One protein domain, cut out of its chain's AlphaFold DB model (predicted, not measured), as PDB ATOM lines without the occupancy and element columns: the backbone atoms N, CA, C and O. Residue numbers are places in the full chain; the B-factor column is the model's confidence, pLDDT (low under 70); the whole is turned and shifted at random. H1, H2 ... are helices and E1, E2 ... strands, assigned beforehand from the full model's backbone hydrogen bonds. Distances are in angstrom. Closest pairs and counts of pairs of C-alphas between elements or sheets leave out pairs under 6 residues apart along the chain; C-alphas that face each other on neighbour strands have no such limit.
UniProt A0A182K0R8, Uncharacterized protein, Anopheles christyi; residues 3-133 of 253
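What this domain is: This is residues 3 to 133 of the 253 residues of an uncharacterized protein of Anopheles christyi (UniProt A0A182K0R8). Little regular structure appears: H4 packs on a two-strand antiparallel sheet at one end, H2 and H3 lie in the other half, and residues 56 to 62 stick out. The printed part has 131 residues, 50 in named elements, mostly helix, ordered H1 H2 H3 E1 H4 H5 E2. It is compact, radius of gyration of the C-alphas 14.5 A, spanning 47 by 28 by 24 A.

How they stand to each other: In E1, residues 98 to 100, find N 99, 2.8 A from O 131 of antiparallel E2, residues 130 to 132. H4, residues 110 to 120, has C-alpha 110 5.7 A from C-alpha 98, their closest. H2, residues 44 to 54, and H3, residues 82 to 92, a hairpin, only just touch, with 3 C-alpha pairs within 8 A. In H5, residues 122 to 127, 0 of 2 O i to N i+4 pairs but 2 of 3 O i to N i+3 pairs are within hydrogen-bond range.

Where its parts are: Find H1 at residues 23 to 27. H2 runs 16.1 A from C-alpha 44 at (-1.801, 29.031, 23.484).

The domain as a whole: The printed part has no cut; residues 11 to 13 and 56 to 66 are under pLDDT 70.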
ATOM      1  N   ASP A   3      12.303  25.781  43.480       91.88
ATOM      2  CA  ASP A   3      11.135  26.650  43.598       91.88
ATOM      3  C   ASP A   3      11.074  27.557  42.363       91.88
ATOM      4  O   ASP A   3      11.970  28.364  42.118       91.88
ATOM      5  N   ILE A   4      10.016  27.424  41.563       92.88
ATOM      6  CA  ILE A   4       9.859  28.196  40.322       92.88
ATOM      7  C   ILE A   4       9.145  29.535  40.537       92.88
ATOM      8  O   ILE A   4       9.159  30.359  39.626       92.88
ATOM      9  N   LYS A   5       8.556  29.772  41.722       91.81
ATOM     10  CA  LYS A   5       7.879  31.033  42.099       91.81
ATOM     11  C   LYS A   5       8.214  31.546  43.518       91.81
ATOM     12  O   LYS A   5       7.290  31.831  44.278       91.81
ATOM     13  N   PRO A   6       9.493  31.674  43.918       90.19
ATOM     14  CA  PRO A   6       9.861  32.026  45.297       90.19
ATOM     15  C   PRO A   6       9.350  33.405  45.774       90.19
ATOM     16  O   PRO A   6       9.199  33.621  46.974       90.19
ATOM     17  N   TRP A   7       9.018  34.326  44.862       90.44
ATOM     18  CA  TRP A   7       8.576  35.690  45.186       90.44
ATOM     19  C   TRP A   7       7.105  35.827  45.587       90.44
ATOM     20  O   TRP A   7       6.698  36.857  46.129       90.44
ATOM     21  N   ASN A   8       6.279  34.805  45.349       82.25
ATOM     22  CA  ASN A   8       4.846  34.890  45.634       82.25
ATOM     23  C   ASN A   8       4.489  34.613  47.109       82.25
ATOM     24  O   ASN A   8       3.329  34.769  47.485       82.25
ATOM     25  N   GLY A   9       5.457  34.193  47.934       72.38
ATOM     26  CA  GLY A   9       5.275  33.942  49.370       72.38
ATOM     27  C   GLY A   9       4.309  32.799  49.716       72.38
ATOM     28  O   GLY A   9       3.981  32.609  50.889       72.38
ATOM     29  N   LYS A  10       3.830  32.028  48.731       71.12
ATOM     30  CA  LYS A  10       2.889  30.923  48.960       71.12
ATOM     31  C   LYS A  10       3.659  29.666  49.374       71.12
ATOM     32  O   LYS A  10       4.630  29.288  48.728       71.12
ATOM     33  N   ARG A  11       3.179  28.946  50.401       52.91
ATOM     34  CA  ARG A  11       3.772  27.663  50.860       52.91
ATOM     35  C   ARG A  11       3.855  26.591  49.758       52.91
ATOM     36  O   ARG A  11       4.723  25.730  49.822       52.91
ATOM     37  N   ASN A  12       2.990  26.691  48.745       55.16
ATOM     38  CA  ASN A  12       2.970  25.838  47.552       55.16
ATOM     39  C   ASN A  12       3.452  26.583  46.298       55.16
ATOM     40  O   ASN A  12       2.965  26.303  45.202       55.16
ATOM     41  N   ALA A  13       4.360  27.560  46.439       63.03
ATOM     42  CA  ALA A  13       5.085  28.115  45.301       63.03
ATOM     43  C   ALA A  13       5.535  26.949  44.415       63.03
ATOM     44  O   ALA A  13       6.108  25.987  44.930       63.03
ATOM     45  N   GLY A  14       5.153  26.984  43.132       78.00
ATOM     46  CA  GLY A  14       5.336  25.857  42.220       78.00
ATOM     47  C   GLY A  14       6.735  25.271  42.386       78.00
ATOM     48  O   GLY A  14       7.712  26.018  42.471       78.00
ATOM     49  N   LYS A  15       6.825  23.947  42.491       89.44
ATOM     50  CA  LYS A  15       8.100  23.239  42.600       89.44
ATOM     51  C   LYS A  15       8.296  22.390  41.368       89.44
ATOM     52  O   LYS A  15       7.345  21.773  40.896       89.44
ATOM     53  N   LEU A  16       9.526  22.329  40.883       92.94
ATOM     54  CA  LEU A  16       9.884  21.558  39.703       92.94
ATOM     55  C   LEU A  16      11.144  20.738  39.976       92.94
ATOM     56  O   LEU A  16      12.086  21.214  40.616       92.94
ATOM     57  N   SER A  17      11.182  19.493  39.512       94.94
ATOM     58  CA  SER A  17      12.416  18.712  39.524       94.94
ATOM     59  C   SER A  17      13.503  19.452  38.753       94.94
ATOM     60  O   SER A  17      13.268  19.939  37.653       94.94
ATOM     61  N   VAL A  18      14.712  19.513  39.315       93.00
ATOM     62  CA  VAL A  18      15.808  20.336  38.769       93.00
ATOM     63  C   VAL A  18      16.130  19.966  37.316       93.00
ATOM     64  O   VAL A  18      16.375  20.847  36.505       93.00
ATOM     65  N   HIS A  19      16.038  18.682  36.952       94.25
ATOM     66  CA  HIS A  19      16.265  18.218  35.578       94.25
ATOM     67  C   HIS A  19      15.197  18.687  34.568       94.25
ATOM     68  O   HIS A  19      15.466  18.692  33.371       94.25
ATOM     69  N   LYS A  20      13.997  19.082  35.024       95.38
ATOM     70  CA  LYS A  20      12.929  19.653  34.182       95.38
ATOM     71  C   LYS A  20      13.071  21.172  34.018       95.38
ATOM     72  O   LYS A  20      12.515  21.735  33.078       95.38
ATOM     73  N   LEU A  21      13.825  21.838  34.900       95.31
ATOM     74  CA  LEU A  21      14.106  23.274  34.837       95.31
ATOM     75  C   LEU A  21      15.202  23.558  33.799       95.31
ATOM     76  O   LEU A  21      16.350  23.853  34.120       95.31
ATOM     77  N   THR A  22      14.843  23.409  32.531       96.56
ATOM     78  CA  THR A  22      15.752  23.595  31.397       96.56
ATOM     79  C   THR A  22      15.638  25.009  30.821       96.56
ATOM     80  O   THR A  22      14.640  25.698  31.032       96.56
ATOM     81  N   VAL A  23      16.640  25.447  30.049       96.50
ATOM     82  CA  VAL A  23      16.571  26.734  29.332       96.50
ATOM     83  C   VAL A  23      15.338  26.810  28.416       96.50
ATOM     84  O   VAL A  23      14.624  27.803  28.538       96.50
ATOM     85  N   PRO A  24      15.005  25.790  27.589       97.12
ATOM     86  CA  PRO A  24      13.755  25.766  26.823       97.12
ATOM     87  C   PRO A  24      12.511  25.977  27.687       97.12
ATOM     88  O   PRO A  24      11.693  26.835  27.366       97.12
ATOM     89  N   TYR A  25      12.415  25.279  28.828       96.75
ATOM     90  CA  TYR A  25      11.305  25.475  29.760       96.75
ATOM     91  C   TYR A  25      11.227  26.920  30.249       96.75
ATOM     92  O   TYR A  25      10.133  27.452  30.305       96.75
ATOM     93  N   LEU A  26      12.347  27.566  30.591       96.12
ATOM     94  CA  LEU A  26      12.376  28.933  31.130       96.12
ATOM     95  C   LEU A  26      12.048  30.011  30.086       96.12
ATOM     96  O   LEU A  26      11.368  30.996  30.397       96.12
ATOM     97  N   ILE A  27      12.516  29.847  28.847       95.94
ATOM     98  CA  ILE A  27      12.313  30.851  27.793       95.94
ATOM     99  C   ILE A  27      10.958  30.721  27.096       95.94
ATOM    100  O   ILE A  27      10.455  31.751  26.645       95.94
ATOM    101  N   ALA A  28      10.347  29.528  27.099       95.50
ATOM    102  CA  ALA A  28       9.047  29.267  26.477       95.50
ATOM    103  C   ALA A  28       7.995  30.312  26.853       95.50
ATOM    104  O   ALA A  28       8.018  30.864  27.959       95.50
ATOM    105  N   GLU A  29       7.058  30.599  25.961       93.50
ATOM    106  CA  GLU A  29       5.998  31.557  26.260       93.50
ATOM    107  C   GLU A  29       5.080  31.027  27.358       93.50
ATOM    108  O   GLU A  29       4.935  31.679  28.392       93.50
ATOM    109  N   PHE A  30       4.552  29.818  27.179       94.62
ATOM    110  CA  PHE A  30       3.579  29.212  28.075       94.62
ATOM    111  C   PHE A  30       4.188  28.053  28.855       94.62
ATOM    112  O   PHE A  30       4.888  27.194  28.314       94.62
ATOM    113  N   LYS A  31       3.903  28.011  30.157       94.19
ATOM    114  CA  LYS A  31       4.473  27.022  31.075       94.19
ATOM    115  C   LYS A  31       3.430  26.561  32.073       94.19
ATOM    116  O   LYS A  31       2.596  27.337  32.532       94.19
ATOM    117  N   CYS A  32       3.526  25.308  32.482       91.88
ATOM    118  CA  CYS A  32       2.768  24.799  33.608       91.88
ATOM    119  C   CYS A  32       3.586  24.947  34.896       91.88
ATOM    120  O   CYS A  32       4.736  24.505  34.969       91.88
ATOM    121  N   THR A  33       2.979  25.564  35.915       88.94
ATOM    122  CA  THR A  33       3.588  25.723  37.251       88.94
ATOM    123  C   THR A  33       2.987  24.800  38.309       88.94
ATOM    124  O   THR A  33       3.321  24.913  39.490       88.94
ATOM    125  N   VAL A  34       2.126  23.865  37.889       89.00
ATOM    126  CA  VAL A  34       1.649  22.769  38.739       89.00
ATOM    127  C   VAL A  34       2.845  21.941  39.202       89.00
ATOM    128  O   VAL A  34       3.811  21.757  38.454       89.00
ATOM    129  N   TYR A  35       2.772  21.462  40.444       88.62
ATOM    130  CA  TYR A  35       3.835  20.711  41.101       88.62
ATOM    131  C   TYR A  35       4.408  19.617  40.192       88.62
ATOM    132  O   TYR A  35       3.698  18.724  39.739       88.62
ATOM    133  N   ASP A  36       5.706  19.728  39.936       91.12
ATOM    134  CA  ASP A  36       6.530  18.824  39.143       91.12
ATOM    135  C   ASP A  36       6.025  18.510  37.718       91.12
ATOM    136  O   ASP A  36       6.464  17.540  37.102       91.12
ATOM    137  N   CYS A  37       5.141  19.335  37.148       92.25
ATOM    138  CA  CYS A  37       4.600  19.081  35.813       92.25
ATOM    139  C   CYS A  37       5.655  19.295  34.715       92.25
ATOM    140  O   CYS A  37       5.935  18.388  33.936       92.25
ATOM    141  N   GLY A  38       6.269  20.482  34.662       93.06
ATOM    142  CA  GLY A  38       7.332  20.792  33.698       93.06
ATOM    143  C   GLY A  38       6.886  20.892  32.237       93.06
ATOM    144  O   GLY A  38       7.738  21.003  31.362       93.06
ATOM    145  N   PHE A  39       5.581  20.866  31.957       96.19
ATOM    146  CA  PHE A  39       5.060  21.087  30.610       96.19
ATOM    147  C   PHE A  39       5.265  22.548  30.186       96.19
ATOM    148  O   PHE A  39       5.033  23.467  30.976       96.19
ATOM    149  N   TYR A  40       5.679  22.758  28.939       96.88
ATOM    150  CA  TYR A  40       5.846  24.073  28.327       96.88
ATOM    151  C   TYR A  40       5.559  23.999  26.830       96.88
ATOM    152  O   TYR A  40       5.606  22.925  26.231       96.88
ATOM    153  N   THR A  41       5.239  25.145  26.246       96.88
ATOM    154  CA  THR A  41       4.925  25.290  24.825       96.88
ATOM    155  C   THR A  41       4.944  26.767  24.440       96.88
ATOM    156  O   THR A  41       4.847  27.643  25.299       96.88
ATOM    157  N   ASP A  42       5.017  27.040  23.144       94.19
ATOM    158  CA  ASP A  42       4.927  28.388  22.584       94.19
ATOM    159  C   ASP A  42       3.572  28.656  21.907       94.19
ATOM    160  O   ASP A  42       3.377  29.715  21.319       94.19
ATOM    161  N   THR A  43       2.612  27.724  22.001       95.38
ATOM    162  CA  THR A  43       1.266  27.910  21.432       95.38
ATOM    163  C   THR A  43       0.165  27.917  22.501       95.38
ATOM    164  O   THR A  43       0.112  27.014  23.348       95.38
ATOM    165  N   PRO A  44      -0.749  28.905  22.478       94.81
ATOM    166  CA  PRO A  44      -1.801  29.031  23.484       94.81
ATOM    167  C   PRO A  44      -2.804  27.864  23.440       94.81
ATOM    168  O   PRO A  44      -3.327  27.449  24.475       94.81
ATOM    169  N   GLU A  45      -3.042  27.271  22.269       95.12
ATOM    170  CA  GLU A  45      -3.961  26.139  22.103       95.12
ATOM    171  C   GLU A  45      -3.449  24.893  22.834       95.12
ATOM    172  O   GLU A  45      -4.218  24.190  23.493       95.12
ATOM    173  N   THR A  46      -2.141  24.630  22.764       96.56
ATOM    174  CA  THR A  46      -1.553  23.432  23.378       96.56
ATOM    175  C   THR A  46      -1.456  23.555  24.895       96.56
ATOM    176  O   THR A  46      -1.732  22.577  25.592       96.56
ATOM    177  N   ILE A  47      -1.145  24.741  25.439       95.19
ATOM    178  CA  ILE A  47      -1.166  24.942  26.897       95.19
ATOM    179  C   ILE A  47      -2.597  24.881  27.439       95.19
ATOM    180  O   ILE A  47      -2.825  24.311  28.507       95.19
ATOM    181  N   LYS A  48      -3.577  25.394  26.685       93.25
ATOM    182  CA  LYS A  48      -4.992  25.313  27.053       93.25
ATOM    183  C   LYS A  48      -5.455  23.860  27.136       93.25
ATOM    184  O   LYS A  48      -5.984  23.466  28.173       93.25
ATOM    185  N   ALA A  49      -5.167  23.056  26.111       93.19
ATOM    186  CA  ALA A  49      -5.458  21.621  26.117       93.19
ATOM    187  C   ALA A  49      -4.730  20.890  27.261       93.19
ATOM    188  O   ALA A  49      -5.291  20.003  27.903       93.19
ATOM    189  N   HIS A  50      -3.493  21.287  27.575       93.50
ATOM    190  CA  HIS A  50      -2.763  20.737  28.713       93.50
ATOM    191  C   HIS A  50      -3.449  21.041  30.057       93.50
ATOM    192  O   HIS A  50      -3.529  20.156  30.909       93.50
ATOM    193  N   PHE A  51      -3.986  22.245  30.272       90.94
ATOM    194  CA  PHE A  51      -4.680  22.584  31.523       90.94
ATOM    195  C   PHE A  51      -5.946  21.755  31.766       90.94
ATOM    196  O   PHE A  51      -6.260  21.452  32.919       90.94
ATOM    197  N   GLU A  52      -6.614  21.290  30.711       88.69
ATOM    198  CA  GLU A  52      -7.754  20.365  30.824       88.69
ATOM    199  C   GLU A  52      -7.358  19.008  31.431       88.69
ATOM    200  O   GLU A  52      -8.193  18.329  32.033       88.69
ATOM    201  N   THR A  53      -6.082  18.613  31.336       88.69
ATOM    202  CA  THR A  53      -5.577  17.385  31.974       88.69
ATOM    203  C   THR A  53      -5.515  17.493  33.498       88.69
ATOM    204  O   THR A  53      -5.694  16.486  34.176       88.69
ATOM    205  N   HIS A  54      -5.353  18.707  34.043       84.19
ATOM    206  CA  HIS A  54      -5.351  18.953  35.495       84.19
ATOM    207  C   HIS A  54      -6.759  19.077  36.082       84.19
ATOM    208  O   HIS A  54      -6.949  18.890  37.280       84.19
ATOM    209  N   GLN A  55      -7.762  19.366  35.248       74.38
ATOM    210  CA  GLN A  55      -9.163  19.472  35.669       74.38
ATOM    211  C   GLN A  55      -9.826  18.109  35.926       74.38
ATOM    212  O   GLN A  55     -10.891  18.058  36.537       74.38
ATOM    213  N   LYS A  56      -9.227  17.001  35.468       61.66
ATOM    214  CA  LYS A  56      -9.808  15.654  35.561       61.66
ATOM    215  C   LYS A  56      -9.253  14.907  36.777       61.66
ATOM    216  O   LYS A  56      -8.295  14.146  36.664       61.66
ATOM    217  N   PRO A  57      -9.897  15.071  37.939       55.81
ATOM    218  CA  PRO A  57     -10.570  13.910  38.514       55.81
ATOM    219  C   PRO A  57     -12.005  14.236  38.940       55.81
ATOM    220  O   PRO A  57     -12.276  15.274  39.539       55.81
ATOM    221  N   ALA A  58     -12.915  13.286  38.700       54.72
ATOM    222  CA  ALA A  58     -14.350  13.324  39.009       54.72
ATOM    223  C   ALA A  58     -14.711  13.470  40.511       54.72
ATOM    224  O   ALA A  58     -15.847  13.221  40.906       54.72
ATOM    225  N   THR A  59     -13.756  13.847  41.362       49.16
ATOM    226  CA  THR A  59     -13.890  13.956  42.820       49.16
ATOM    227  C   THR A  59     -13.444  15.306  43.385       49.16
ATOM    228  O   THR A  59     -13.503  15.484  44.601       49.16
ATOM    229  N   GLN A  60     -13.028  16.273  42.557       51.84
ATOM    230  CA  GLN A  60     -12.683  17.621  43.029       51.84
ATOM    231  C   GLN A  60     -13.708  18.678  42.597       51.84
ATOM    232  O   GLN A  60     -14.282  18.576  41.512       51.84
ATOM    233  N   PRO A  61     -13.976  19.675  43.463       46.72
ATOM    234  CA  PRO A  61     -14.985  20.693  43.208       46.72
ATOM    235  C   PRO A  61     -14.603  21.572  42.010       46.72
ATOM    236  O   PRO A  61     -13.444  21.613  41.598       46.72
ATOM    237  N   ALA A  62     -15.606  22.276  41.475       52.59
ATOM    238  CA  ALA A  62     -15.509  23.248  40.385       52.59
ATOM    239  C   ALA A  62     -14.268  24.154  40.479       52.59
ATOM    240  O   ALA A  62     -13.784  24.410  41.577       52.59
ATOM    241  N   ILE A  63     -13.796  24.664  39.331       51.25
ATOM    242  CA  ILE A  63     -12.680  25.620  39.203       51.25
ATOM    243  C   ILE A  63     -12.692  26.597  40.387       51.25
ATOM    244  O   ILE A  63     -13.579  27.439  40.507       51.25
ATOM    245  N   THR A  64     -11.725  26.455  41.290       53.34
ATOM    246  CA  THR A  64     -11.576  27.349  42.438       53.34
ATOM    247  C   THR A  64     -10.338  28.211  42.239       53.34
ATOM    248  O   THR A  64      -9.415  27.849  41.511       53.34
ATOM    249  N   ARG A  65     -10.245  29.309  42.995       50.62
ATOM    250  CA  ARG A  65      -9.020  30.117  43.176       50.62
ATOM    251  C   ARG A  65      -7.770  29.327  43.615       50.62
ATOM    252  O   ARG A  65      -6.710  29.918  43.788       50.62
ATOM    253  N   PHE A  66      -7.903  28.025  43.868       59.41
ATOM    254  CA  PHE A  66      -6.827  27.117  44.249       59.41
ATOM    255  C   PHE A  66      -6.286  26.288  43.077       59.41
ATOM    256  O   PHE A  66      -5.403  25.472  43.311       59.41
ATOM    257  N   SER A  67      -6.775  26.483  41.847       77.50
ATOM    258  CA  SER A  67      -6.218  25.875  40.633       77.50
ATOM    259  C   SER A  67      -4.840  26.474  40.315       77.50
ATOM    260  O   SER A  67      -4.774  27.578  39.770       77.50
ATOM    261  N   PRO A  68      -3.716  25.782  40.599       80.50
ATOM    262  CA  PRO A  68      -2.384  26.390  40.504       80.50
ATOM    263  C   PRO A  68      -1.982  26.738  39.065       80.50
ATOM    264  O   PRO A  68      -1.100  27.563  38.847       80.50
ATOM    265  N   TRP A  69      -2.637  26.117  38.078       85.31
ATOM    266  CA  TRP A  69      -2.455  26.402  36.653       85.31
ATOM    267  C   TRP A  69      -3.131  27.702  36.186       85.31
ATOM    268  O   TRP A  69      -2.862  28.124  35.069       85.31
ATOM    269  N   LEU A  70      -3.970  28.343  37.013       89.31
ATOM    270  CA  LEU A  70      -4.540  29.675  36.745       89.31
ATOM    271  C   LEU A  70      -3.702  30.824  37.330       89.31
ATOM    272  O   LEU A  70      -4.024  31.998  37.152       89.31
ATOM    273  N   GLU A  71      -2.619  30.505  38.038       90.19
ATOM    274  CA  GLU A  71      -1.666  31.505  38.505       90.19
ATOM    275  C   GLU A  71      -0.697  31.878  37.385       90.19
ATOM    276  O   GLU A  71      -0.102  31.001  36.746       90.19
ATOM    277  N   CYS A  72      -0.456  33.179  37.219       92.19
ATOM    278  CA  CYS A  72       0.621  33.652  36.368       92.19
ATOM    279  C   CYS A  72       1.961  33.083  36.842       92.19
ATOM    280  O   CYS A  72       2.245  32.913  38.033       92.19
ATOM    281  N   TRP A  73       2.789  32.730  35.870       90.94
ATOM    282  CA  TRP A  73       4.111  32.157  36.098       90.94
ATOM    283  C   TRP A  73       5.164  33.242  36.316       90.94
ATOM    284  O   TRP A  73       6.226  32.942  36.851       90.94
ATOM    285  N   PHE A  74       4.867  34.476  35.897       92.94
ATOM    286  CA  PHE A  74       5.783  35.614  35.907       92.94
ATOM    287  C   PHE A  74       5.494  36.613  37.030       92.94
ATOM    288  O   PHE A  74       6.418  37.252  37.521       92.94
ATOM    289  N   CYS A  75       4.242  36.723  37.481       91.88
ATOM    290  CA  CYS A  75       3.832  37.656  38.530       91.88
ATOM    291  C   CYS A  75       2.850  37.007  39.523       91.88
ATOM    292  O   CYS A  75       2.605  35.802  39.488       91.88
ATOM    293  N   LYS A  76       2.298  37.806  40.443       89.31
ATOM    294  CA  LYS A  76       1.369  37.343  41.492       89.31
ATOM    295  C   LYS A  76      -0.092  37.240  41.027       89.31
ATOM    296  O   LYS A  76      -0.942  36.826  41.817       89.31
ATOM    297  N   HIS A  77      -0.389  37.599  39.775       90.00
ATOM    298  CA  HIS A  77      -1.740  37.578  39.220       90.00
ATOM    299  C   HIS A  77      -2.333  36.159  39.197       90.00
ATOM    300  O   HIS A  77      -1.647  35.184  38.880       90.00
ATOM    301  N   VAL A  78      -3.624  36.051  39.512       90.44
ATOM    302  CA  VAL A  78      -4.403  34.810  39.424       90.44
ATOM    303  C   VAL A  78      -5.635  35.104  38.585       90.44
ATOM    304  O   VAL A  78      -6.467  35.919  38.982       90.44
ATOM    305  N   ALA A  79      -5.733  34.450  37.434       90.94
ATOM    306  CA  ALA A  79      -6.839  34.652  36.513       90.94
ATOM    307  C   ALA A  79      -8.066  33.825  36.936       90.94
ATOM    308  O   ALA A  79      -7.916  32.760  37.544       90.94
ATOM    309  N   PRO A  80      -9.290  34.260  36.593       89.50
ATOM    310  CA  PRO A  80     -10.499  33.494  36.894       89.50
ATOM    311  C   PRO A  80     -10.677  32.282  35.964       89.50
ATOM    312  O   PRO A  80     -11.367  31.330  36.325       89.50
ATOM    313  N   ASN A  81     -10.072  32.294  34.772       89.12
ATOM    314  CA  ASN A  81     -10.136  31.198  33.809       89.12
ATOM    315  C   ASN A  81      -8.876  31.151  32.920       89.12
ATOM    316  O   ASN A  81      -8.024  32.038  32.976       89.12
ATOM    317  N   THR A  82      -8.747  30.094  32.109       91.38
ATOM    318  CA  THR A  82      -7.571  29.878  31.252       91.38
ATOM    319  C   THR A  82      -7.397  30.963  30.194       91.38
ATOM    320  O   THR A  82      -6.271  31.388  29.969       91.38
ATOM    321  N   SER A  83      -8.471  31.405  29.536       93.12
ATOM    322  CA  SER A  83      -8.382  32.419  28.480       93.12
ATOM    323  C   SER A  83      -7.828  33.730  29.039       93.12
ATOM    324  O   SER A  83      -6.860  34.254  28.493       93.12
ATOM    325  N   ASP A  84      -8.356  34.172  30.181       94.56
ATOM    326  CA  ASP A  84      -7.918  35.398  30.857       94.56
ATOM    327  C   ASP A  84      -6.452  35.306  31.309       94.56
ATOM    328  O   ASP A  84      -5.720  36.291  31.245       94.56
ATOM    329  N   LEU A  85      -5.977  34.121  31.726       94.56
ATOM    330  CA  LEU A  85      -4.562  33.925  32.061       94.56
ATOM    331  C   LEU A  85      -3.659  34.101  30.836       94.56
ATOM    332  O   LEU A  85      -2.612  34.746  30.925       94.56
ATOM    333  N   LEU A  86      -4.024  33.480  29.714       95.31
ATOM    334  CA  LEU A  86      -3.222  33.528  28.492       95.31
ATOM    335  C   LEU A  86      -3.191  34.947  27.921       95.31
ATOM    336  O   LEU A  86      -2.116  35.435  27.573       95.31
ATOM    337  N   GLU A  87      -4.336  35.630  27.913       96.19
ATOM    338  CA  GLU A  87      -4.432  37.039  27.531       96.19
ATOM    339  C   GLU A  87      -3.587  37.927  28.456       96.19
ATOM    340  O   GLU A  87      -2.766  38.715  27.974       96.19
ATOM    341  N   HIS A  88      -3.709  37.752  29.778       96.19
ATOM    342  CA  HIS A  88      -2.901  38.475  30.759       96.19
ATOM    343  C   HIS A  88      -1.408  38.349  30.448       96.19
ATOM    344  O   HIS A  88      -0.705  39.355  30.415       96.19
ATOM    345  N   VAL A  89      -0.912  37.141  30.175       95.31
ATOM    346  CA  VAL A  89       0.503  36.947  29.837       95.31
ATOM    347  C   VAL A  89       0.866  37.691  28.559       95.31
ATOM    348  O   VAL A  89       1.891  38.377  28.515       95.31
ATOM    349  N   GLN A  90       0.071  37.522  27.507       94.81
ATOM    350  CA  GLN A  90       0.378  38.078  26.195       94.81
ATOM    351  C   GLN A  90       0.411  39.606  26.212       94.81
ATOM    352  O   GLN A  90       1.222  40.193  25.495       94.81
ATOM    353  N   ILE A  91      -0.422  40.233  27.047       95.38
ATOM    354  CA  ILE A  91      -0.516  41.687  27.185       95.38
ATOM    355  C   ILE A  91       0.462  42.200  28.244       95.38
ATOM    356  O   ILE A  91       1.379  42.955  27.914       95.38
ATOM    357  N   ALA A  92       0.308  41.778  29.501       95.62
ATOM    358  CA  ALA A  92       1.083  42.308  30.622       95.62
ATOM    359  C   ALA A  92       2.567  41.956  30.494       95.62
ATOM    360  O   ALA A  92       3.426  42.792  30.742       95.62
ATOM    361  N   HIS A  93       2.894  40.753  30.018       95.62
ATOM    362  CA  HIS A  93       4.277  40.294  29.897       95.62
ATOM    363  C   HIS A  93       4.817  40.347  28.464       95.62
ATOM    364  O   HIS A  93       5.861  39.756  28.163       95.62
ATOM    365  N   LYS A  94       4.164  41.112  27.575       94.94
ATOM    366  CA  LYS A  94       4.580  41.294  26.174       94.94
ATOM    367  C   LYS A  94       6.047  41.692  26.031       94.94
ATOM    368  O   LYS A  94       6.750  41.152  25.185       94.94
ATOM    369  N   HIS A  95       6.491  42.628  26.865       95.88
ATOM    370  CA  HIS A  95       7.818  43.241  26.793       95.88
ATOM    371  C   HIS A  95       8.779  42.754  27.885       95.88
ATOM    372  O   HIS A  95       9.830  43.352  28.108       95.88
ATOM    373  N   CYS A  96       8.429  41.668  28.579       96.94
ATOM    374  CA  CYS A  96       9.285  41.061  29.590       96.94
ATOM    375  C   CYS A  96      10.363  40.197  28.914       96.94
ATOM    376  O   CYS A  96      10.214  38.985  28.782       96.94
ATOM    377  N   GLY A  97      11.420  40.835  28.412       97.25
ATOM    378  CA  GLY A  97      12.478  40.183  27.633       97.25
ATOM    379  C   GLY A  97      13.575  39.493  28.448       97.25
ATOM    380  O   GLY A  97      14.420  38.829  27.851       97.25
ATOM    381  N   TYR A  98      13.584  39.635  29.774       98.12
ATOM    382  CA  TYR A  98      14.672  39.163  30.633       98.12
ATOM    383  C   TYR A  98      14.161  38.127  31.632       98.12
ATOM    384  O   TYR A  98      13.240  38.386  32.402       98.12
ATOM    385  N   GLN A  99      14.752  36.937  31.612       97.94
ATOM    386  CA  GLN A  99      14.307  35.758  32.352       97.94
ATOM    387  C   GLN A  99      15.390  35.315  33.343       97.94
ATOM    388  O   GLN A  99      16.555  35.170  32.975       97.94
ATOM    389  N   CYS A 100      15.004  35.057  34.594       97.75
ATOM    390  CA  CYS A 100      15.884  34.428  35.579       97.75
ATOM    391  C   CYS A 100      16.223  32.991  35.147       97.75
ATOM    392  O   CYS A 100      15.330  32.242  34.745       97.75
ATOM    393  N   ASP A 101      17.489  32.577  35.269       97.38
ATOM    394  CA  ASP A 101      17.933  31.211  34.955       97.38
ATOM    395  C   ASP A 101      17.628  30.174  36.056       97.38
ATOM    396  O   ASP A 101      17.930  28.991  35.889       97.38
ATOM    397  N   ARG A 102      17.042  30.592  37.188       95.50
ATOM    398  CA  ARG A 102      16.790  29.737  38.369       95.50
ATOM    399  C   ARG A 102      15.318  29.497  38.687       95.50
ATOM    400  O   ARG A 102      15.006  28.568  39.427       95.50
ATOM    401  N   CYS A 103      14.416  30.307  38.149       95.81
ATOM    402  CA  CYS A 103      12.982  30.225  38.413       95.81
ATOM    403  C   CYS A 103      12.201  30.865  37.261       95.81
ATOM    404  O   CYS A 103      12.796  31.396  36.327       95.81
ATOM    405  N   CYS A 104      10.870  30.861  37.327       95.69
ATOM    406  CA  CYS A 104      10.041  31.440  36.273       95.69
ATOM    407  C   CYS A 104       9.999  32.977  36.285       95.69
ATOM    408  O   CYS A 104       9.328  33.534  35.429       95.69
ATOM    409  N   TYR A 105      10.707  33.679  37.179       96.50
ATOM    410  CA  TYR A 105      10.664  35.144  37.226       96.50
ATOM    411  C   TYR A 105      11.145  35.763  35.913       96.50
ATOM    412  O   TYR A 105      12.210  35.410  35.397       96.50
ATOM    413  N   ARG A 106      10.367  36.711  35.395       95.94
ATOM    414  CA  ARG A 106      10.630  37.389  34.131       95.94
ATOM    415  C   ARG A 106      10.296  38.864  34.272       95.94
ATOM    416  O   ARG A 106       9.269  39.188  34.856       95.94
ATOM    417  N   SER A 107      11.128  39.735  33.709       97.31
ATOM    418  CA  SER A 107      10.947  41.182  33.780       97.31
ATOM    419  C   SER A 107      11.237  41.883  32.455       97.31
ATOM    420  O   SER A 107      11.903  41.347  31.562       97.31
ATOM    421  N   ARG A 108      10.703  43.100  32.327       96.81
ATOM    422  CA  ARG A 108      11.058  44.082  31.305       96.81
ATOM    423  C   ARG A 108      12.457  44.661  31.510       96.81
ATOM    424  O   ARG A 108      13.084  45.017  30.519       96.81
ATOM    425  N   ASP A 109      12.947  44.731  32.743       97.25
ATOM    426  CA  ASP A 109      14.237  45.340  33.079       97.25
ATOM    427  C   ASP A 109      15.236  44.267  33.548       97.25
ATOM    428  O   ASP A 109      14.917  43.482  34.449       97.25
ATOM    429  N   PRO A 110      16.455  44.199  32.980       97.44
ATOM    430  CA  PRO A 110      17.468  43.266  33.460       97.44
ATOM    431  C   PRO A 110      17.880  43.549  34.914       97.44
ATOM    432  O   PRO A 110      18.190  42.607  35.645       97.44
ATOM    433  N   ASN A 111      17.834  44.804  35.376       97.88
ATOM    434  CA  ASN A 111      18.172  45.158  36.757       97.88
ATOM    435  C   ASN A 111      17.172  44.572  37.755       97.88
ATOM    436  O   ASN A 111      17.583  44.100  38.814       97.88
ATOM    437  N   SER A 112      15.884  44.511  37.403       98.19
ATOM    438  CA  SER A 112      14.880  43.816  38.217       98.19
ATOM    439  C   SER A 112      15.223  42.331  38.363       98.19
ATOM    440  O   SER A 112      15.114  41.775  39.453       98.19
ATOM    441  N   VAL A 113      15.744  41.678  37.315       98.19
ATOM    442  CA  VAL A 113      16.216  40.281  37.419       98.19
ATOM    443  C   VAL A 113      17.418  40.159  38.364       98.19
ATOM    444  O   VAL A 113      17.468  39.217  39.152       98.19
ATOM    445  N   VAL A 114      18.349  41.118  38.359       98.06
ATOM    446  CA  VAL A 114      19.480  41.136  39.309       98.06
ATOM    447  C   VAL A 114      18.993  41.291  40.752       98.06
ATOM    448  O   VAL A 114      19.425  40.542  41.632       98.06
ATOM    449  N   VAL A 115      18.079  42.234  41.007       98.12
ATOM    450  CA  VAL A 115      17.467  42.443  42.334       98.12
ATOM    451  C   VAL A 115      16.743  41.175  42.785       98.12
ATOM    452  O   VAL A 115      16.945  40.709  43.909       98.12
ATOM    453  N   HIS A 116      15.976  40.561  41.882       97.31
ATOM    454  CA  HIS A 116      15.293  39.297  42.118       97.31
ATOM    455  C   HIS A 116      16.269  38.182  42.516       97.31
ATOM    456  O   HIS A 116      16.084  37.525  43.541       97.31
ATOM    457  N   GLN A 117      17.330  37.969  41.731       97.62
ATOM    458  CA  GLN A 117      18.324  36.926  41.988       97.62
ATOM    459  C   GLN A 117      19.041  37.148  43.321       97.62
ATOM    460  O   GLN A 117      19.244  36.193  44.069       97.62
ATOM    461  N   ARG A 118      19.356  38.401  43.665       96.88
ATOM    462  CA  ARG A 118      19.978  38.742  44.949       96.88
ATOM    463  C   ARG A 118      19.073  38.425  46.138       96.88
ATOM    464  O   ARG A 118      19.581  38.026  47.177       96.88
ATOM    465  N   LYS A 119      17.759  38.597  45.998       95.69
ATOM    466  CA  LYS A 119      16.788  38.345  47.074       95.69
ATOM    467  C   LYS A 119      16.411  36.870  47.207       95.69
ATOM    468  O   LYS A 119      16.338  36.358  48.319       95.69
ATOM    469  N   TYR A 120      16.155  36.194  46.087       95.06
ATOM    470  CA  TYR A 120      15.548  34.857  46.071       95.06
ATOM    471  C   TYR A 120      16.523  33.722  45.741       95.06
ATOM    472  O   TYR A 120      16.197  32.560  45.970       95.06
ATOM    473  N   HIS A 121      17.718  34.037  45.237       94.75
ATOM    474  CA  HIS A 121      18.731  33.063  44.821       94.75
ATOM    475  C   HIS A 121      20.114  33.390  45.409       94.75
ATOM    476  O   HIS A 121      21.127  33.219  44.734       94.75
ATOM    477  N   VAL A 122      20.156  33.840  46.671       94.12
ATOM    478  CA  VAL A 122      21.360  34.331  47.376       94.12
ATOM    479  C   VAL A 122      22.567  33.400  47.198       94.12
ATOM    480  O   VAL A 122      23.623  33.837  46.759       94.12
ATOM    481  N   GLU A 123      22.403  32.104  47.474       91.81
ATOM    482  CA  GLU A 123      23.496  31.118  47.414       91.81
ATOM    483  C   GLU A 123      24.006  30.833  45.991       91.81
ATOM    484  O   GLU A 123      25.087  30.275  45.815       91.81
ATOM    485  N   GLN A 124      23.219  31.164  44.962       88.44
ATOM    486  CA  GLN A 124      23.564  30.919  43.559       88.44
ATOM    487  C   GLN A 124      23.797  32.211  42.765       88.44
ATOM    488  O   GLN A 124      24.042  32.131  41.561       88.44
ATOM    489  N   PHE A 125      23.742  33.375  43.422       91.62
ATOM    490  CA  PHE A 125      23.774  34.690  42.781       91.62
ATOM    491  C   PHE A 125      25.020  34.888  41.910       91.62
ATOM    492  O   PHE A 125      24.894  35.270  40.751       91.62
ATOM    493  N   ASP A 126      26.200  34.504  42.402       91.69
ATOM    494  CA  ASP A 126      27.476  34.665  41.679       91.69
ATOM    495  C   ASP A 126      27.538  33.893  40.351       91.69
ATOM    496  O   ASP A 126      28.334  34.204  39.466       91.69
ATOM    497  N   LYS A 127      26.710  32.852  40.207       93.25
ATOM    498  CA  LYS A 127      26.619  32.015  39.000       93.25
ATOM    499  C   LYS A 127      25.308  32.230  38.247       93.25
ATOM    500  O   LYS A 127      25.043  31.503  37.283       93.25
ATOM    501  N   ALA A 128      24.455  33.135  38.719       94.25
ATOM    502  CA  ALA A 128      23.164  33.398  38.118       94.25
ATOM    503  C   ALA A 128      23.349  34.118  36.780       94.25
ATOM    504  O   ALA A 128      24.276  34.907  36.585       94.25
ATOM    505  N   LYS A 129      22.479  33.799  35.827       96.94
ATOM    506  CA  LYS A 129      22.500  34.369  34.481       96.94
ATOM    507  C   LYS A 129      21.143  34.968  34.169       96.94
ATOM    508  O   LYS A 129      20.111  34.489  34.634       96.94
ATOM    509  N   ILE A 130      21.152  36.003  33.342       98.00
ATOM    510  CA  ILE A 130      19.932  36.565  32.774       98.00
ATOM    511  C   ILE A 130      19.788  35.993  31.369       98.00
ATOM    512  O   ILE A 130      20.649  36.192  30.511       98.00
ATOM    513  N   LEU A 131      18.713  35.246  31.144       98.06
ATOM    514  CA  LEU A 131      18.372  34.705  29.836       98.06
ATOM    515  C   LEU A 131      17.589  35.768  29.060       98.06
ATOM    516  O   LEU A 131      16.593  36.296  29.553       98.06
ATOM    517  N   CYS A 132      18.024  36.076  27.841       97.12
ATOM    518  CA  CYS A 132      17.278  36.955  26.942       97.12
ATOM    519  C   CYS A 132      16.225  36.138  26.189       97.12
ATOM    520  O   CYS A 132      16.549  35.101  25.611       97.12
ATOM    521  N   VAL A 133      14.979  36.608  26.183       95.50
ATOM    522  CA  VAL A 133      13.870  35.991  25.449       95.50
ATOM    523  C   VAL A 133      13.740  36.685  24.087       95.50
ATOM    524  O   VAL A 133      13.359  37.863  24.045       95.50
TER     525      VAL A 133